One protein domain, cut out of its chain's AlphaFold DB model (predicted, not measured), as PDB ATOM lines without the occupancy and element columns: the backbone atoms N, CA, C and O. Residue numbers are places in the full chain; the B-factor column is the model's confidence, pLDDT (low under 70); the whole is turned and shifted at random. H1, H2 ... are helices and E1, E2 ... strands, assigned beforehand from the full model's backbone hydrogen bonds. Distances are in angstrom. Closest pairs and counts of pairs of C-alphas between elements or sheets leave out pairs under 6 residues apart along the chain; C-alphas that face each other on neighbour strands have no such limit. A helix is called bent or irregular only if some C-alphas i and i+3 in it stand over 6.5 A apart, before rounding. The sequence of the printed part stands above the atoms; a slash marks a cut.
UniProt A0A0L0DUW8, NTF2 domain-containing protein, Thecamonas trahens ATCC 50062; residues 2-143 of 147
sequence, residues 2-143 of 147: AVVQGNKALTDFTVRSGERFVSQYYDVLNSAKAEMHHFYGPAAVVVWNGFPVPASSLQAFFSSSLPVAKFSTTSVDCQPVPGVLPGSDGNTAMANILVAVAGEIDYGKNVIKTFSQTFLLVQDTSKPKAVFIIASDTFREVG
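What this domain is: This is residues 2 to 143 of the 147 residues of the protein "NTF2 domain-containing protein" of Thecamonas trahens ATCC 50062 (UniProt A0A0L0DUW8). A twisted sheet of six strands has one long helix, H1, packed over one face, mainly on the side of E3 and E4, and the other face is bare of helices. The short helix H3 covers the E1 end of that same face, and H2 links the two helices, touching both. The printed part has 142 residues with three named helices and six named strands, along the chain H1 H2 E1 E2 H3 E3 E4 E5 E6; the sheet runs E2 E1 E6 E5 E4 E3 and is mixed, with E1 and E6 parallel and the other neighbours antiparallel. The class is mixed, helices and strands. The whole is compact, with a radius of gyration of the C-alphas of 16.3 A, yet elongated, with spans of 54 by 31 by 25 A.

Where its parts are: In the sheet, E3 is residues 70 to 81, 29.9 A long, E4 residues 96 to 106, 30.7 A, E5 residues 112 to 123, 34.1 A, and E6 residues 132 to 142, 27.2 A, ending at C-alpha 142 (151.186, 142.648, 134.034). E1 is residues 40 to 48, 14.1 A, and E2 residues 51 to 53, 6.4 A. E1 bends by 116 degrees at residue 43, E3 by 69 degrees at residue 74 and E6 by 70 degrees at residue 135. H1, residues 2 to 31, runs 44.6 A from C-alpha 2 (182.723, 142.103, 162.307). H2 is residues 33 to 39, 11.1 A, and H3 residues 55 to 65, 14.2 A. Both are irregular: C-alphas 34 and 37 are 7.1 A apart, and C-alphas 56 and 59 are 7.7 A apart.

How they stand to each other: E3, E4, E5 and E6 form a meander, each strand the antiparallel neighbour of the one before. N 77 and O 100 are 2.9 A apart between E3 and E4, N 117 and O 101 2.8 A between E5 and E4, and N 138 and O 118 2.9 A between E6 and E5. E1 is parallel to E6, at 7 degrees, with N 45 and O 135 at 2.9 A; E1 and E2 form a hairpin, with N 48 and O 51 at 2.8 A. H1 is on the sheet with residues 7 to 31; its closest C-alphas to E3 are those of Val 15 and Cys 78, 5.2 A. H3 is on the same face, its closest C-alphas to E1 being Ala 55 and Ala 44, 5.7 A. H2 only grazes the sheet, with residues 37 to 39. H2 touches H3, closest at the C-alphas of Ala 34 and Ser 63, 4.8 A, and touches H1 at residues 25 to 29 alone, closest at Leu 29 and Met 36, 6.4 A. O i to N i+4 pairs within hydrogen-bond range are 23 of 26 in H1, 5 of 7 in H3 and 0 of 3 in H2, where 3 of 4 O i to N i+3 pairs are.

The domain as a whole: The C-alphas farthest apart are those of Asp 89 and Lys 109, 56.4 A. The printed part has no cut. The link from E3 to E4, residues 82 to 95, is long. Mean pLDDT of the printed part is 86.7; residues 2 to 7, 83 to 94, 128, 130 and 143 are under 70.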
ATOM      1  N   ALA A   2     183.493 140.963 161.768       42.59
ATOM      2  CA  ALA A   2     182.723 142.103 162.307       42.59
ATOM      3  C   ALA A   2     181.848 142.856 161.272       42.59
ATOM      4  O   ALA A   2     180.735 143.260 161.586       42.59
ATOM      5  N   VAL A   3     182.299 142.970 160.013       43.44
ATOM      6  CA  VAL A   3     181.532 143.625 158.923       43.44
ATOM      7  C   VAL A   3     180.228 142.876 158.594       43.44
ATOM      8  O   VAL A   3     179.235 143.483 158.214       43.44
ATOM      9  N   VAL A   4     180.193 141.554 158.796       46.34
ATOM     10  CA  VAL A   4     179.018 140.715 158.497       46.34
ATOM     11  C   VAL A   4     177.926 140.867 159.567       46.34
ATOM     12  O   VAL A   4     176.740 140.821 159.248       46.34
ATOM     13  N   GLN A   5     178.297 141.100 160.831       44.03
ATOM     14  CA  GLN A   5     177.339 141.234 161.938       44.03
ATOM     15  C   GLN A   5     176.598 142.579 161.939       44.03
ATOM     16  O   GLN A   5     175.390 142.588 162.174       44.03
ATOM     17  N   GLY A   6     177.280 143.687 161.614       50.91
ATOM     18  CA  GLY A   6     176.636 145.001 161.461       50.91
ATOM     19  C   GLY A   6     175.608 145.029 160.323       50.91
ATOM     20  O   GLY A   6     174.535 145.609 160.469       50.91
ATOM     21  N   ASN A   7     175.887 144.306 159.233       66.12
ATOM     22  CA  ASN A   7     174.972 144.198 158.096       66.12
ATOM     23  C   ASN A   7     173.746 143.328 158.399       66.12
ATOM     24  O   ASN A   7     172.654 143.661 157.951       66.12
ATOM     25  N   LYS A   8     173.874 142.263 159.208       79.69
ATOM     26  CA  LYS A   8     172.733 141.387 159.520       79.69
ATOM     27  C   LYS A   8     171.626 142.115 160.288       79.69
ATOM     28  O   LYS A   8     170.461 141.962 159.943       79.69
ATOM     29  N   ALA A   9     171.966 142.900 161.312       81.50
ATOM     30  CA  ALA A   9     170.964 143.618 162.106       81.50
ATOM     31  C   ALA A   9     170.174 144.628 161.256       81.50
ATOM     32  O   ALA A   9     168.955 144.743 161.400       81.50
ATOM     33  N   LEU A  10     170.865 145.307 160.336       81.75
ATOM     34  CA  LEU A  10     170.257 146.215 159.370       81.75
ATOM     35  C   LEU A  10     169.337 145.471 158.394       81.75
ATOM     36  O   LEU A  10     168.197 145.890 158.197       81.75
ATOM     37  N   THR A  11     169.796 144.352 157.824       84.69
ATOM     38  CA  THR A  11     168.980 143.502 156.945       84.69
ATOM     39  C   THR A  11     167.736 142.995 157.670       84.69
ATOM     40  O   THR A  11     166.627 143.168 157.176       84.69
ATOM     41  N   ASP A  12     167.892 142.447 158.875       87.19
ATOM     42  CA  ASP A  12     166.787 141.932 159.685       87.19
ATOM     43  C   ASP A  12     165.749 143.032 159.995       87.19
ATOM     44  O   ASP A  12     164.542 142.789 159.966       87.19
ATOM     45  N   PHE A  13     166.202 144.250 160.313       86.38
ATOM     46  CA  PHE A  13     165.319 145.398 160.528       86.38
ATOM     47  C   PHE A  13     164.587 145.812 159.246       86.38
ATOM     48  O   PHE A  13     163.383 146.072 159.289       86.38
ATOM     49  N   THR A  14     165.307 145.848 158.125       89.00
ATOM     50  CA  THR A  14     164.787 146.218 156.803       89.00
ATOM     51  C   THR A  14     163.680 145.265 156.376       89.00
ATOM     52  O   THR A  14     162.581 145.718 156.067       89.00
ATOM     53  N   VAL A  15     163.941 143.955 156.428       92.06
ATOM     54  CA  VAL A  15     162.976 142.919 156.034       92.06
ATOM     55  C   VAL A  15     161.723 143.008 156.899       92.06
ATOM     56  O   VAL A  15     160.634 143.194 156.367       92.06
ATOM     57  N   ARG A  16     161.864 143.017 158.233       93.31
ATOM     58  CA  ARG A  16     160.699 143.115 159.133       93.31
ATOM     59  C   ARG A  16     159.876 144.384 158.916       93.31
ATOM     60  O   ARG A  16     158.652 144.347 159.015       93.31
ATOM     61  N   SER A  17     160.536 145.519 158.688       92.06
ATOM     62  CA  SER A  17     159.846 146.800 158.501       92.06
ATOM     63  C   SER A  17     159.141 146.861 157.147       92.06
ATOM     64  O   SER A  17     157.997 147.308 157.086       92.06
ATOM     65  N   GLY A  18     159.790 146.371 156.088       94.38
ATOM     66  CA  GLY A  18     159.220 146.306 154.745       94.38
ATOM     67  C   GLY A  18     158.046 145.330 154.650       94.38
ATOM     68  O   GLY A  18     156.986 145.718 154.169       94.38
ATOM     69  N   GLU A  19     158.162 144.116 155.195       95.81
ATOM     70  CA  GLU A  19     157.058 143.140 155.239       95.81
ATOM     71  C   GLU A  19     155.844 143.685 156.001       95.81
ATOM     72  O   GLU A  19     154.704 143.579 155.539       95.81
ATOM     73  N   ARG A  20     156.082 144.332 157.150       95.94
ATOM     74  CA  ARG A  20     155.018 144.979 157.925       95.94
ATOM     75  C   ARG A  20     154.352 146.105 157.141       95.94
ATOM     76  O   ARG A  20     153.127 146.214 157.176       95.94
ATOM     77  N   PHE A  21     155.141 146.933 156.456       96.62
ATOM     78  CA  PHE A  21     154.620 147.977 155.578       96.62
ATOM     79  C   PHE A  21     153.739 147.375 154.481       96.62
ATOM     80  O   PHE A  21     152.620 147.842 154.302       96.62
ATOM     81  N   VAL A  22     154.201 146.323 153.798       98.06
ATOM     82  CA  VAL A  22     153.454 145.674 152.712       98.06
ATOM     83  C   VAL A  22     152.122 145.133 153.216       98.06
ATOM     84  O   VAL A  22     151.089 145.458 152.637       98.06
ATOM     85  N   SER A  23     152.122 144.384 154.324       97.19
ATOM     86  CA  SER A  23     150.881 143.884 154.930       97.19
ATOM     87  C   SER A  23     149.894 145.026 155.174       97.19
ATOM     88  O   SER A  23     148.777 145.000 154.668       97.19
ATOM     89  N   GLN A  24     150.335 146.075 155.871       97.19
ATOM     90  CA  GLN A  24     149.473 147.206 156.202       97.19
ATOM     91  C   GLN A  24     148.999 147.970 154.954       97.19
ATOM     92  O   GLN A  24     147.841 148.379 154.892       97.19
ATOM     93  N   TYR A  25     149.872 148.162 153.964       98.06
ATOM     94  CA  TYR A  25     149.560 148.870 152.725       98.06
ATOM     95  C   TYR A  25     148.438 148.165 151.960       98.06
ATOM     96  O   TYR A  25     147.442 148.801 151.620       98.06
ATOM     97  N   TYR A  26     148.552 146.853 151.726       97.75
ATOM     98  CA  TYR A  26     147.531 146.117 150.975       97.75
ATOM     99  C   TYR A  26     146.259 145.858 151.789       97.75
ATOM    100  O   TYR A  26     145.173 145.834 151.207       97.75
ATOM    101  N   ASP A  27     146.349 145.750 153.118       97.44
ATOM    102  CA  ASP A  27     145.166 145.692 153.984       97.44
ATOM    103  C   ASP A  27     144.334 146.977 153.864       97.44
ATOM    104  O   ASP A  27     143.117 146.920 153.646       97.44
ATOM    105  N   VAL A  28     144.979 148.148 153.935       97.25
ATOM    106  CA  VAL A  28     144.298 149.443 153.768       97.25
ATOM    107  C   VAL A  28     143.850 149.647 152.320       97.25
ATOM    108  O   VAL A  28     142.718 150.074 152.098       97.25
ATOM    109  N   LEU A  29     144.650 149.262 151.322       96.44
ATOM    110  CA  LEU A  29     144.261 149.361 149.910       96.44
ATOM    111  C   LEU A  29     143.018 148.518 149.598       96.44
ATOM    112  O   LEU A  29     142.225 148.877 148.733       96.44
ATOM    113  N   ASN A  30     142.813 147.405 150.296       95.75
ATOM    114  CA  ASN A  30     141.632 146.573 150.103       95.75
ATOM    115  C   ASN A  30     140.412 147.055 150.901       95.75
ATOM    116  O   ASN A  30     139.290 146.927 150.411       95.75
ATOM    117  N   SER A  31     140.608 147.592 152.108       95.38
ATOM    118  CA  SER A  31     139.512 147.895 153.047       95.38
ATOM    119  C   SER A  31     139.133 149.377 153.143       95.38
ATOM    120  O   SER A  31     137.971 149.693 153.391       95.38
ATOM    121  N   ALA A  32     140.083 150.287 152.928       94.88
ATOM    122  CA  ALA A  32     139.937 151.722 153.151       94.88
ATOM    123  C   ALA A  32     140.762 152.538 152.134       94.88
ATOM    124  O   ALA A  32     141.587 153.372 152.500       94.88
ATOM    125  N   LYS A  33     140.509 152.321 150.832       91.88
ATOM    126  CA  LYS A  33     141.215 152.976 149.706       91.88
ATOM    127  C   LYS A  33     141.358 154.493 149.856       91.88
ATOM    128  O   LYS A  33     142.402 155.040 149.522       91.88
ATOM    129  N   ALA A  34     140.338 155.170 150.381       92.06
ATOM    130  CA  ALA A  34     140.362 156.618 150.576       92.06
ATOM    131  C   ALA A  34     141.504 157.084 151.501       92.06
ATOM    132  O   ALA A  34     142.046 158.167 151.299       92.06
ATOM    133  N   GLU A  35     141.936 156.245 152.446       95.12
ATOM    134  CA  GLU A  35     142.976 156.550 153.437       95.12
ATOM    135  C   GLU A  35     144.401 156.339 152.902       95.12
ATOM    136  O   GLU A  35     145.375 156.730 153.545       95.12
ATOM    137  N   MET A  36     144.554 155.759 151.705       96.44
ATOM    138  CA  MET A  36     145.864 155.400 151.140       96.44
ATOM    139  C   MET A  36     146.809 156.589 150.992       96.44
ATOM    140  O   MET A  36     148.020 156.434 151.121       96.44
ATOM    141  N   HIS A  37     146.271 157.788 150.770       95.38
ATOM    142  CA  HIS A  37     147.064 159.008 150.642       95.38
ATOM    143  C   HIS A  37     147.920 159.314 151.890       95.38
ATOM    144  O   HIS A  37     148.962 159.950 151.757       95.38
ATOM    145  N   HIS A  38     147.559 158.807 153.076       94.81
ATOM    146  CA  HIS A  38     148.338 158.982 154.308       94.81
ATOM    147  C   HIS A  38     149.660 158.204 154.347       94.81
ATOM    148  O   HIS A  38     150.509 158.499 155.186       94.81
ATOM    149  N   PHE A  39     149.861 157.235 153.452       96.19
ATOM    150  CA  PHE A  39     151.126 156.498 153.355       96.19
ATOM    151  C   PHE A  39     152.220 157.289 152.625       96.19
ATOM    152  O   PHE A  39     153.389 156.909 152.682       96.19
ATOM    153  N   TYR A  40     151.863 158.370 151.930       96.50
ATOM    154  CA  TYR A  40     152.749 159.073 151.007       96.50
ATOM    155  C   TYR A  40     153.306 160.358 151.609       96.50
ATOM    156  O   TYR A  40     152.610 161.107 152.296       96.50
ATOM    157  N   GLY A  41     154.576 160.635 151.314       92.75
ATOM    158  CA  GLY A  41     155.188 161.918 151.632       92.75
ATOM    159  C   GLY A  41     154.654 163.061 150.754       92.75
ATOM    160  O   GLY A  41     154.155 162.827 149.652       92.75
ATOM    161  N   PRO A  42     154.825 164.325 151.181       90.88
ATOM    162  CA  PRO A  42     154.331 165.494 150.442       90.88
ATOM    163  C   PRO A  42     154.986 165.677 149.062       90.88
ATOM    164  O   PRO A  42     154.402 166.301 148.183       90.88
ATOM    165  N   ALA A  43     156.189 165.131 148.872       90.62
ATOM    166  CA  ALA A  43     156.942 165.157 147.618       90.62
ATOM    167  C   ALA A  43     157.047 163.765 146.965       90.62
ATOM    168  O   ALA A  43     157.993 163.504 146.225       90.62
ATOM    169  N   ALA A  44     156.120 162.852 147.277       95.25
ATOM    170  CA  ALA A  44     156.154 161.501 146.735       95.25
ATOM    171  C   ALA A  44     156.016 161.497 145.205       95.25
ATOM    172  O   ALA A  44     155.174 162.199 144.638       95.25
ATOM    173  N   VAL A  45     156.821 160.667 144.544       96.81
ATOM    174  CA  VAL A  45     156.732 160.422 143.101       96.81
ATOM    175  C   VAL A  45     155.985 159.115 142.883       96.81
ATOM    176  O   VAL A  45     156.475 158.051 143.252       96.81
ATOM    177  N   VAL A  46     154.801 159.190 142.284       98.19
ATOM    178  CA  VAL A  46     153.965 158.014 142.028       98.19
ATOM    179  C   VAL A  46     153.785 157.836 140.529       98.19
ATOM    180  O   VAL A  46     153.435 158.782 139.823       98.19
ATOM    181  N   VAL A  47     154.028 156.624 140.036       98.06
ATOM    182  CA  VAL A  47     153.802 156.237 138.640       98.06
ATOM    183  C   VAL A  47     152.940 154.985 138.614       98.06
ATOM    184  O   VAL A  47     153.364 153.919 139.051       98.06
ATOM    185  N   TRP A  48     151.740 155.098 138.054       96.69
ATOM    186  CA  TRP A  48     150.788 153.997 137.961       96.69
ATOM    187  C   TRP A  48     150.578 153.598 136.503       96.69
ATOM    188  O   TRP A  48     150.091 154.391 135.697       96.69
ATOM    189  N   ASN A  49     150.976 152.378 136.134       95.81
ATOM    190  CA  ASN A  49     150.922 151.877 134.755       95.81
ATOM    191  C   ASN A  49     151.605 152.808 133.728       95.81
ATOM    192  O   ASN A  49     151.215 152.867 132.566       95.81
ATOM    193  N   GLY A  50     152.661 153.513 134.146       94.81
ATOM    194  CA  GLY A  50     153.392 154.473 133.310       94.81
ATOM    195  C   GLY A  50     152.847 155.904 133.337       94.81
ATOM    196  O   GLY A  50     153.479 156.785 132.759       94.81
ATOM    197  N   PHE A  51     151.737 156.163 134.033       96.12
ATOM    198  CA  PHE A  51     151.190 157.508 134.194       96.12
ATOM    199  C   PHE A  51     151.615 158.116 135.534       96.12
ATOM    200  O   PHE A  51     151.404 157.485 136.573       96.12
ATOM    201  N   PRO A  52     152.198 159.326 135.550       97.00
ATOM    202  CA  PRO A  52     152.519 160.002 136.799       97.00
ATOM    203  C   PRO A  52     151.237 160.416 137.532       97.00
ATOM    204  O   PRO A  52     150.325 160.990 136.935       97.00
ATOM    205  N   VAL A  53     151.191 160.164 138.839       96.94
ATOM    206  CA  VAL A  53     150.117 160.592 139.741       96.94
ATOM    207  C   VAL A  53     150.693 161.650 140.688       96.94
ATOM    208  O   VAL A  53     151.536 161.325 141.525       96.94
ATOM    209  N   PRO A  54     150.286 162.927 140.572       94.69
ATOM    210  CA  PRO A  54     150.781 163.980 141.453       94.69
ATOM    211  C   PRO A  54     150.433 163.709 142.921       94.69
ATOM    212  O   PRO A  54     149.299 163.332 143.226       94.69
ATOM    213  N   ALA A  55     151.365 163.992 143.839       92.44
ATOM    214  CA  ALA A  55     151.155 163.820 145.281       92.44
ATOM    215  C   ALA A  55     149.895 164.551 145.792       92.44
ATOM    216  O   ALA A  55     149.126 164.008 146.582       92.44
ATOM    217  N   SER A  56     149.619 165.749 145.263       94.25
ATOM    218  CA  SER A  56     148.425 166.546 145.580       94.25
ATOM    219  C   SER A  56     147.100 165.894 145.172       94.25
ATOM    220  O   SER A  56     146.041 166.318 145.627       94.25
ATOM    221  N   SER A  57     147.135 164.896 144.291       95.31
ATOM    222  CA  SER A  57     145.955 164.243 143.719       95.31
ATOM    223  C   SER A  57     145.760 162.814 144.227       95.31
ATOM    224  O   SER A  57     144.797 162.166 143.819       95.31
ATOM    225  N   LEU A  58     146.618 162.319 145.128       95.75
ATOM    226  CA  LEU A  58     146.578 160.929 145.596       95.75
ATOM    227  C   LEU A  58     145.239 160.552 146.233       95.75
ATOM    228  O   LEU A  58     144.701 159.490 145.932       95.75
ATOM    229  N   GLN A  59     144.657 161.427 147.055       94.69
ATOM    230  CA  GLN A  59     143.362 161.151 147.683       94.69
ATOM    231  C   GLN A  59     142.266 160.905 146.633       94.69
ATOM    232  O   GLN A  59     141.538 159.915 146.713       94.69
ATOM    233  N   ALA A  60     142.176 161.771 145.619       94.69
ATOM    234  CA  ALA A  60     141.219 161.626 144.524       94.69
ATOM    235  C   ALA A  60     141.527 160.402 143.642       94.69
ATOM    236  O   ALA A  60     140.614 159.683 143.229       94.69
ATOM    237  N   PHE A  61     142.809 160.130 143.393       95.00
ATOM    238  CA  PHE A  61     143.258 158.964 142.639       95.00
ATOM    239  C   PHE A  61     142.779 157.655 143.286       95.00
ATOM    240  O   PHE A  61     142.070 156.877 142.643       95.00
ATOM    241  N   PHE A  62     143.070 157.446 144.572       94.44
ATOM    242  CA  PHE A  62     142.673 156.225 145.277       94.44
ATOM    243  C   PHE A  62     141.160 156.116 145.506       94.44
ATOM    244  O   PHE A  62     140.622 155.009 145.487       94.44
ATOM    245  N   SER A  63     140.471 157.242 145.708       90.62
ATOM    246  CA  SER A  63     139.037 157.240 146.034       90.62
ATOM    247  C   SER A  63     138.131 157.088 144.811       90.62
ATOM    248  O   SER A  63     137.002 156.621 144.948       90.62
ATOM    249  N   SER A  64     138.579 157.522 143.629       88.88
ATOM    250  CA  SER A  64     137.691 157.651 142.462       88.88
ATOM    251  C   SER A  64     138.272 157.142 141.147       88.88
ATOM    252  O   SER A  64     137.502 156.855 140.237       88.88
ATOM    253  N   SER A  65     139.598 157.037 141.016       87.25
ATOM    254  CA  SER A  65     140.228 156.636 139.745       87.25
ATOM    255  C   SER A  65     140.562 155.148 139.687       87.25
ATOM    256  O   SER A  65     140.631 154.579 138.598       87.25
ATOM    257  N   LEU A  66     140.768 154.505 140.840       87.56
ATOM    258  CA  LEU A  66     141.050 153.075 140.877       87.56
ATOM    259  C   LEU A  66     139.768 152.243 140.737       87.56
ATOM    260  O   LEU A  66     138.782 152.500 141.431       87.56
ATOM    261  N   PRO A  67     139.781 151.196 139.897       86.50
ATOM    262  CA  PRO A  67     138.675 150.256 139.814       86.50
ATOM    263  C   PRO A  67     138.472 149.497 141.135       86.50
ATOM    264  O   PRO A  67     139.370 149.352 141.977       86.50
ATOM    265  N   VAL A  68     137.265 148.957 141.300       88.81
ATOM    266  CA  VAL A  68     136.990 147.987 142.360       88.81
ATOM    267  C   VAL A  68     137.775 146.718 142.043       88.81
ATOM    268  O   VAL A  68     137.599 146.112 140.992       88.81
ATOM    269  N   ALA A  69     138.674 146.364 142.951       93.31
ATOM    270  CA  ALA A  69     139.578 145.236 142.840       93.31
ATOM    271  C   ALA A  69     140.083 144.857 144.233       93.31
ATOM    272  O   ALA A  69     140.140 145.733 145.114       93.31
ATOM    273  N   LYS A  70     140.460 143.586 144.392       95.88
ATOM    274  CA  LYS A  70     141.120 143.029 145.572       95.88
ATOM    275  C   LYS A  70     142.551 142.635 145.215       95.88
ATOM    276  O   LYS A  70     142.771 141.908 144.254       95.88
ATOM    277  N   PHE A  71     143.502 143.103 146.005       96.44
ATOM    278  CA  PHE A  71     144.925 142.844 145.822       96.44
ATOM    279  C   PHE A  71     145.392 141.753 146.788       96.44
ATOM    280  O   PHE A  71     145.023 141.771 147.967       96.44
ATOM    281  N   SER A  72     146.224 140.834 146.312       96.81
ATOM    282  CA  SER A  72     146.936 139.848 147.132       96.81
ATOM    283  C   SER A  72     148.417 139.842 146.767       96.81
ATOM    284  O   SER A  72     148.788 139.957 145.603       96.81
ATOM    285  N   THR A  73     149.288 139.725 147.765       97.50
ATOM    286  CA  THR A  73     150.742 139.689 147.563       97.50
ATOM    287  C   THR A  73     151.228 138.247 147.472       97.50
ATOM    288  O   THR A  73     150.900 137.443 148.343       97.50
ATOM    289  N   THR A  74     152.039 137.924 146.464       96.69
ATOM    290  CA  THR A  74     152.633 136.588 146.278       96.69
ATOM    291  C   THR A  74     154.106 136.549 146.673       96.69
ATOM    292  O   THR A  74     154.574 135.539 147.193       96.69
ATOM    293  N   SER A  75     154.836 137.650 146.479       97.00
ATOM    294  CA  SER A  75     156.237 137.765 146.892       97.00
ATOM    295  C   SER A  75     156.587 139.183 147.318       97.00
ATOM    296  O   SER A  75     156.108 140.150 146.722       97.00
ATOM    297  N   VAL A  76     157.477 139.290 148.301       98.38
ATOM    298  CA  VAL A  76     158.006 140.551 148.820       98.38
ATOM    299  C   VAL A  76     159.519 140.419 148.968       98.38
ATOM    300  O   VAL A  76     159.990 139.447 149.553       98.38
ATOM    301  N   ASP A  77     160.264 141.394 148.454       98.31
ATOM    302  CA  ASP A  77     161.697 141.571 148.711       98.31
ATOM    303  C   ASP A  77     161.948 142.961 149.300       98.31
ATOM    304  O   ASP A  77     161.267 143.931 148.955       98.31
ATOM    305  N   CYS A  78     162.908 143.053 150.216       96.19
ATOM    306  CA  CYS A  78     163.211 144.263 150.969       96.19
ATOM    307  C   CYS A  78     164.723 144.455 151.074       96.19
ATOM    308  O   CYS A  78     165.428 143.614 151.634       96.19
ATOM    309  N   GLN A  79     165.218 145.600 150.607       93.19
ATOM    310  CA  GLN A  79     166.644 145.909 150.580       93.19
ATOM    311  C   GLN A  79     166.929 147.246 151.274       93.19
ATOM    312  O   GLN A  79     166.220 148.226 151.029       93.19
ATOM    313  N   PRO A  80     167.962 147.321 152.134       90.62
ATOM    314  CA  PRO A  80     168.387 148.595 152.689       90.62
ATOM    315  C   PRO A  80     169.045 149.422 151.584       90.62
ATOM    316  O   PRO A  80     169.919 148.927 150.870       90.62
ATOM    317  N   VAL A  81     168.673 150.693 151.470       88.38
ATOM    318  CA  VAL A  81     169.319 151.644 150.557       88.38
ATOM    319  C   VAL A  81     169.827 152.871 151.321       88.38
ATOM    320  O   VAL A  81     169.288 153.203 152.384       88.38
ATOM    321  N   PRO A  82     170.877 153.552 150.819       80.25
ATOM    322  CA  PRO A  82     171.411 154.737 151.479       80.25
ATOM    323  C   PRO A  82     170.332 155.803 151.725       80.25
ATOM    324  O   PRO A  82     169.523 156.107 150.847       80.25
ATOM    325  N   GLY A  83     170.337 156.380 152.926       67.12
ATOM    326  CA  GLY A  83     169.490 157.506 153.320       67.12
ATOM    327  C   GLY A  83     170.328 158.649 153.891       67.12
ATOM    328  O   GLY A  83     171.431 158.427 154.387       67.12
ATOM    329  N   VAL A  84     169.824 159.883 153.790       50.91
ATOM    330  CA  VAL A  84     170.475 161.072 154.363       50.91
ATOM    331  C   VAL A  84     170.145 161.157 155.853       50.91
ATOM    332  O   VAL A  84     168.974 161.208 156.222       50.91
ATOM    333  N   LEU A  85     171.175 161.223 156.699       49.22
ATOM    334  CA  LEU A  85     171.049 161.606 158.106       49.22
ATOM    335  C   LEU A  85     171.180 163.130 158.244       49.22
ATOM    336  O   LEU A  85     172.162 163.696 157.761       49.22
ATOM    337  N   PRO A  86     170.297 163.803 158.992       36.53
ATOM    338  CA  PRO A  86     170.686 164.936 159.808       36.53
ATOM    339  C   PRO A  86     171.148 164.400 161.177       36.53
ATOM    340  O   PRO A  86     170.318 163.999 161.984       36.53
ATOM    341  N   GLY A  87     172.459 164.357 161.438       38.66
ATOM    342  CA  GLY A  87     172.996 163.963 162.753       38.66
ATOM    343  C   GLY A  87     174.279 163.145 162.661       38.66
ATOM    344  O   GLY A  87     174.273 161.963 162.323       38.66
ATOM    345  N   SER A  88     175.401 163.813 162.892       45.53
ATOM    346  CA  SER A  88     176.745 163.253 162.916       45.53
ATOM    347  C   SER A  88     177.081 162.706 164.304       45.53
ATOM    348  O   SER A  88     177.714 163.395 165.099       45.53
ATOM    349  N   ASP A  89     176.689 161.471 164.587       41.62
ATOM    350  CA  ASP A  89     177.082 160.781 165.821       41.62
ATOM    351  C   ASP A  89     177.010 159.256 165.675       41.62
ATOM    352  O   ASP A  89     176.617 158.536 166.582       41.62
ATOM    353  N   GLY A  90     177.458 158.759 164.514       43.19
ATOM    354  CA  GLY A  90     178.226 157.511 164.365       43.19
ATOM    355  C   GLY A  90     177.616 156.188 164.842       43.19
ATOM    356  O   GLY A  90     178.277 155.159 164.714       43.19
ATOM    357  N   ASN A  91     176.394 156.168 165.365       43.09
ATOM    358  CA  ASN A  91     175.796 154.989 165.961       43.09
ATOM    359  C   ASN A  91     174.303 154.954 165.613       43.09
ATOM    360  O   ASN A  91     173.508 155.728 166.139       43.09
ATOM    361  N   THR A  92     173.937 154.011 164.742       46.22
ATOM    362  CA  THR A  92     172.604 153.762 164.145       46.22
ATOM    363  C   THR A  92     172.317 154.518 162.837       46.22
ATOM    364  O   THR A  92     171.495 155.423 162.769       46.22
ATOM    365  N   ALA A  93     172.966 154.089 161.748       50.59
ATOM    366  CA  ALA A  93     172.547 154.437 160.391       50.59
ATOM    367  C   ALA A  93     171.153 153.846 160.111       50.59
ATOM    368  O   ALA A  93     170.995 152.630 159.991       50.59
ATOM    369  N   MET A  94     170.133 154.696 160.031       60.75
ATOM    370  CA  MET A  94     168.785 154.290 159.643       60.75
ATOM    371  C   MET A  94     168.693 154.299 158.112       60.75
ATOM    372  O   MET A  94     168.701 155.360 157.493       60.75
ATOM    373  N   ALA A  95     168.677 153.116 157.492       71.62
ATOM    374  CA  ALA A  95     168.560 152.990 156.041       71.62
ATOM    375  C   ALA A  95     167.128 153.285 155.568       71.62
ATOM    376  O   ALA A  95     166.149 152.953 156.244       71.62
ATOM    377  N   ASN A  96     167.020 153.855 154.370       89.12
ATOM    378  CA  ASN A  96     165.785 153.809 153.596       89.12
ATOM    379  C   ASN A  96     165.543 152.363 153.142       89.12
ATOM    380  O   ASN A  96     166.477 151.556 153.100       89.12
ATOM    381  N   ILE A  97     164.309 152.029 152.780       93.62
ATOM    382  CA  ILE A  97     163.957 150.662 152.381       93.62
ATOM    383  C   ILE A  97     163.441 150.678 150.952       93.62
ATOM    384  O   ILE A  97     162.443 151.332 150.657       93.62
ATOM    385  N   LEU A  98     164.111 149.941 150.072       96.69
ATOM    386  CA  LEU A  98     163.555 149.565 148.782       96.69
ATOM    387  C   LEU A  98     162.715 148.306 148.980       96.69
ATOM    388  O   LEU A  98     163.215 147.306 149.495       96.69
ATOM    389  N   VAL A  99     161.453 148.355 148.574       98.50
ATOM    390  CA  VAL A  99     160.528 147.224 148.650       98.50
ATOM    391  C   VAL A  99     160.081 146.871 147.243       98.50
ATOM    392  O   VAL A  99     159.570 147.734 146.533       98.50
ATOM    393  N   ALA A 100     160.235 145.612 146.850       98.50
ATOM    394  CA  ALA A 100     159.668 145.073 145.623       98.50
ATOM    395  C   ALA A 100     158.567 144.072 145.975       98.50
ATOM    396  O   ALA A 100     158.755 143.191 146.811       98.50
ATOM    397  N   VAL A 101     157.412 144.213 145.336       98.62
ATOM    398  CA  VAL A 101     156.241 143.368 145.549       98.62
ATOM    399  C   VAL A 101     155.801 142.801 144.211       98.62
ATOM    400  O   VAL A 101     155.749 143.524 143.215       98.62
ATOM    401  N   ALA A 102     155.450 141.521 144.200       98.06
ATOM    402  CA  ALA A 102     154.637 140.935 143.145       98.06
ATOM    403  C   ALA A 102     153.362 140.360 143.756       98.06
ATOM    404  O   ALA A 102     153.333 139.971 144.931       98.06
ATOM    405  N   GLY A 103     152.300 140.331 142.964       97.12
ATOM    406  CA  GLY A 103     151.010 139.880 143.443       97.12
ATOM    407  C   GLY A 103     149.977 139.726 142.346       97.12
ATOM    408  O   GLY A 103     150.285 139.791 141.153       97.12
ATOM    409  N   GLU A 104     148.740 139.536 142.780       96.38
ATOM    410  CA  GLU A 104     147.572 139.384 141.930       96.38
ATOM    411  C   GLU A 104     146.533 140.465 142.230       96.38
ATOM    412  O   GLU A 104     146.417 140.976 143.349       96.38
ATOM    413  N   ILE A 105     145.775 140.815 141.198       95.38
ATOM    414  CA  ILE A 105     144.634 141.715 141.248       95.38
ATOM    415  C   ILE A 105     143.414 140.931 140.783       95.38
ATOM    416  O   ILE A 105     143.355 140.494 139.633       95.38
ATOM    417  N   ASP A 106     142.427 140.795 141.657       94.81
ATOM    418  CA  ASP A 106     141.115 140.250 141.330       94.81
ATOM    419  C   ASP A 106     140.128 141.404 141.112       94.81
ATOM    420  O   ASP A 106     139.756 142.114 142.053       94.81
ATOM    421  N   TYR A 107     139.703 141.604 139.864       92.44
ATOM    422  CA  TYR A 107     138.683 142.593 139.486       92.44
ATOM    423  C   TYR A 107     137.250 142.044 139.610       92.44
ATOM    424  O   TYR A 107     136.279 142.717 139.250       92.44
ATOM    425  N   GLY A 108     137.099 140.815 140.106       91.06
ATOM    426  CA  GLY A 108     135.864 140.050 140.075       91.06
ATOM    427  C   GLY A 108     135.568 139.474 138.688       91.06
ATOM    428  O   GLY A 108     136.294 139.683 137.717       91.06
ATOM    429  N   LYS A 109     134.458 138.729 138.584       86.50
ATOM    430  CA  LYS A 109     133.965 138.138 137.321       86.50
ATOM    431  C   LYS A 109     135.023 137.303 136.574       86.50
ATOM    432  O   LYS A 109     135.053 137.311 135.348       86.50
ATOM    433  N   ASN A 110     135.865 136.578 137.316       83.19
ATOM    434  CA  ASN A 110     136.967 135.753 136.800       83.19
ATOM    435  C   ASN A 110     138.060 136.538 136.053       83.19
ATOM    436  O   ASN A 110     138.794 135.957 135.257       83.19
ATOM    437  N   VAL A 111     138.189 137.844 136.301       88.81
ATOM    438  CA  VAL A 111     139.279 138.657 135.754       88.81
ATOM    439  C   VAL A 111     140.364 138.803 136.816       88.81
ATOM    440  O   VAL A 111     140.303 139.694 137.663       88.81
ATOM    441  N   ILE A 112     141.360 137.920 136.746       91.38
ATOM    442  CA  ILE A 112     142.562 137.965 137.581       91.38
ATOM    443  C   ILE A 112     143.737 138.410 136.719       91.38
ATOM    444  O   ILE A 112     143.927 137.926 135.601       91.38
ATOM    445  N   LYS A 113     144.525 139.345 137.237       93.31
ATOM    446  CA  LYS A 113     145.774 139.799 136.623       93.31
ATOM    447  C   LYS A 113     146.898 139.758 137.637       93.31
ATOM    448  O   LYS A 113     146.644 139.680 138.834       93.31
ATOM    449  N   THR A 114     148.132 139.841 137.168       96.19
ATOM    450  CA  THR A 114     149.295 139.971 138.044       96.19
ATOM    451  C   THR A 114     149.787 141.408 138.049       96.19
ATOM    452  O   THR A 114     149.440 142.219 137.188       96.19
ATOM    453  N   PHE A 115     150.582 141.756 139.048       97.44
ATOM    454  CA  PHE A 115     151.223 143.057 139.106       97.44
ATOM    455  C   PHE A 115     152.605 142.958 139.738       97.44
ATOM    456  O   PHE A 115     152.904 142.030 140.494       97.44
ATOM    457  N   SER A 116     153.424 143.958 139.443       98.00
ATOM    458  CA  SER A 116     154.620 144.283 140.202       98.00
ATOM    459  C   SER A 116     154.540 145.724 140.695       98.00
ATOM    460  O   SER A 116     154.043 146.618 140.006       98.00
ATOM    461  N   GLN A 117     155.005 145.949 141.918       98.50
ATOM    462  CA  GLN A 117     155.051 147.271 142.524       98.50
ATOM    463  C   GLN A 117     156.375 147.460 143.254       98.50
ATOM    464  O   GLN A 117     156.883 146.540 143.894       98.50
ATOM    465  N   THR A 118     156.961 148.646 143.146       98.56
ATOM    466  CA  THR A 118     158.190 148.998 143.857       98.56
ATOM    467  C   THR A 118     157.976 150.262 144.665       98.56
ATOM    468  O   THR A 118     157.486 151.258 144.135       98.56
ATOM    469  N   PHE A 119     158.395 150.228 145.926       98.56
ATOM    470  CA  PHE A 119     158.347 151.364 146.834       98.56
ATOM    471  C   PHE A 119     159.746 151.755 147.289       98.56
ATOM    472  O   PHE A 119     160.561 150.897 147.628       98.56
ATOM    473  N   LEU A 120     159.992 153.059 147.379       97.19
ATOM    474  CA  LEU A 120     161.075 153.612 148.185       97.19
ATOM    475  C   LEU A 120     160.474 154.210 149.452       97.19
ATOM    476  O   LEU A 120     159.780 155.229 149.396       97.19
ATOM    477  N   LEU A 121     160.763 153.583 150.587       95.31
ATOM    478  CA  LEU A 121     160.351 154.041 151.903       95.31
ATOM    479  C   LEU A 121     161.457 154.879 152.531       95.31
ATOM    480  O   LEU A 121     162.611 154.448 152.614       95.31
ATOM    481  N   VAL A 122     161.081 156.053 153.020       91.62
ATOM    482  CA  VAL A 122     161.968 156.968 153.739       91.62
ATOM    483  C   VAL A 122     161.403 157.253 155.117       91.62
ATOM    484  O   VAL A 122     160.203 157.111 155.348       91.62
ATOM    485  N   GLN A 123     162.260 157.651 156.047       85.50
ATOM    486  CA  GLN A 123     161.797 158.030 157.374       85.50
ATOM    487  C   GLN A 123     161.148 159.408 157.363       85.50
ATOM    488  O   GLN A 123     161.708 160.379 156.852       85.50
ATOM    489  N   ASP A 124     159.983 159.494 157.991       84.75
ATOM    490  CA  ASP A 124     159.346 160.758 158.312       84.75
ATOM    491  C   ASP A 124     160.023 161.368 159.545       84.75
ATOM    492  O   ASP A 124     159.700 161.056 160.693       84.75
ATOM    493  N   THR A 125     160.982 162.257 159.294       77.31
ATOM    494  CA  THR A 125     161.723 162.985 160.334       77.31
ATOM    495  C   THR A 125     160.868 164.014 161.076       77.31
ATOM    496  O   THR A 125     161.303 164.539 162.099       77.31
ATOM    497  N   SER A 126     159.638 164.285 160.616       77.69
ATOM    498  CA  SER A 126     158.696 165.152 161.332       77.69
ATOM    499  C   SER A 126     158.012 164.451 162.511       77.69
ATOM    500  O   SER A 126     157.351 165.105 163.325       77.69
ATOM    501  N   LYS A 127     158.148 163.120 162.626       74.31
ATOM    502  CA  LYS A 127     157.517 162.317 163.677       74.31
ATOM    503  C   LYS A 127     158.538 161.891 164.737       74.31
ATOM    504  O   LYS A 127     159.659 161.519 164.409       74.31
ATOM    505  N   PRO A 128     158.142 161.857 166.024       64.38
ATOM    506  CA  PRO A 128     159.031 161.460 167.121       64.38
ATOM    507  C   PRO A 128     159.330 159.953 167.149       64.38
ATOM    508  O   PRO A 128     160.248 159.512 167.832       64.38
ATOM    509  N   LYS A 129     158.534 159.148 166.438       70.31
ATOM    510  CA  LYS A 129     158.791 157.725 166.209       70.31
ATOM    511  C   LYS A 129     159.221 157.556 164.762       70.31
ATOM    512  O   LYS A 129     158.673 158.230 163.898       70.31
ATOM    513  N   ALA A 130     160.129 156.615 164.512       68.88
ATOM    514  CA  ALA A 130     160.513 156.226 163.163       68.88
ATOM    515  C   ALA A 130     159.292 155.655 162.424       68.88
ATOM    516  O   ALA A 130     158.918 154.496 162.607       68.88
ATOM    517  N   VAL A 131     158.642 156.507 161.639       82.31
ATOM    518  CA  VAL A 131     157.546 156.152 160.739       82.31
ATOM    519  C   VAL A 131     158.114 156.180 159.330       82.31
ATOM    520  O   VAL A 131     158.795 157.133 158.962       82.31
ATOM    521  N   PHE A 132     157.859 155.131 158.554       89.62
ATOM    522  CA  PHE A 132     158.219 155.101 157.143       89.62
ATOM    523  C   PHE A 132     157.068 155.647 156.302       89.62
ATOM    524  O   PHE A 132     155.918 155.262 156.500       89.62
ATOM    525  N   ILE A 133     157.404 156.523 155.363       93.69
ATOM    526  CA  ILE A 133     156.500 157.080 154.357       93.69
ATOM    527  C   ILE A 133     157.029 156.756 152.962       93.69
ATOM    528  O   ILE A 133     158.233 156.575 152.756       93.69
ATOM    529  N   ILE A 134     156.129 156.693 151.992       97.25
ATOM    530  CA  ILE A 134     156.464 156.422 150.597       97.25
ATOM    531  C   ILE A 134     157.017 157.703 149.966       97.25
ATOM    532  O   ILE A 134     156.315 158.711 149.872       97.25
ATOM    533  N   ALA A 135     158.271 157.654 149.519       95.75
ATOM    534  CA  ALA A 135     158.888 158.699 148.699       95.75
ATOM    535  C   ALA A 135     158.761 158.410 147.200       95.75
ATOM    536  O   ALA A 135     158.663 159.339 146.400       95.75
ATOM    537  N   SER A 136     158.751 157.134 146.814       97.62
ATOM    538  CA  SER A 136     158.532 156.711 145.432       97.62
ATOM    539  C   SER A 136     157.645 155.479 145.401       97.62
ATOM    540  O   SER A 136     157.871 154.554 146.178       97.62
ATOM    541  N   ASP A 137     156.693 155.451 144.477       98.62
ATOM    542  CA  ASP A 137     155.861 154.291 144.164       98.62
ATOM    543  C   ASP A 137     155.796 154.112 142.646       98.62
ATOM    544  O   ASP A 137     155.518 155.049 141.896       98.62
ATOM    545  N   THR A 138     156.096 152.910 142.174       98.56
ATOM    546  CA  THR A 138     155.891 152.522 140.782       98.56
ATOM    547  C   THR A 138     155.098 151.233 140.733       98.56
ATOM    548  O   THR A 138     155.614 150.171 141.076       98.56
ATOM    549  N   PHE A 139     153.864 151.330 140.252       98.19
ATOM    550  CA  PHE A 139     152.960 150.207 140.060       98.19
ATOM    551  C   PHE A 139     152.848 149.856 138.578       98.19
ATOM    552  O   PHE A 139     152.663 150.735 137.724       98.19
ATOM    553  N   ARG A 140     152.904 148.561 138.267       97.12
ATOM    554  CA  ARG A 140     152.644 148.036 136.931       97.12
ATOM    555  C   ARG A 140     151.826 146.759 137.005       97.12
ATOM    556  O   ARG A 140     152.267 145.736 137.513       97.12
ATOM    557  N   GLU A 141     150.658 146.813 136.396       94.44
ATOM    558  CA  GLU A 141     149.889 145.634 136.045       94.44
ATOM    559  C   GLU A 141     150.589 144.882 134.906       94.44
ATOM    560  O   GLU A 141     151.060 145.479 133.930       94.44
ATOM    561  N   VAL A 142     150.658 143.564 135.038       85.38
ATOM    562  CA  VAL A 142     151.186 142.648 134.034       85.38
ATOM    563  C   VAL A 142     149.996 141.852 133.495       85.38
ATOM    564  O   VAL A 142     149.201 141.287 134.247       85.38
ATOM    565  N   GLY A 143     149.806 141.893 132.175       69.75
ATOM    566  CA  GLY A 143     148.627 141.319 131.530       69.75
ATOM    567  C   GLY A 143     148.530 139.801 131.700       69.75
ATOM    568  O   GLY A 143     149.543 139.108 131.752       69.75
TER     569      GLY A 143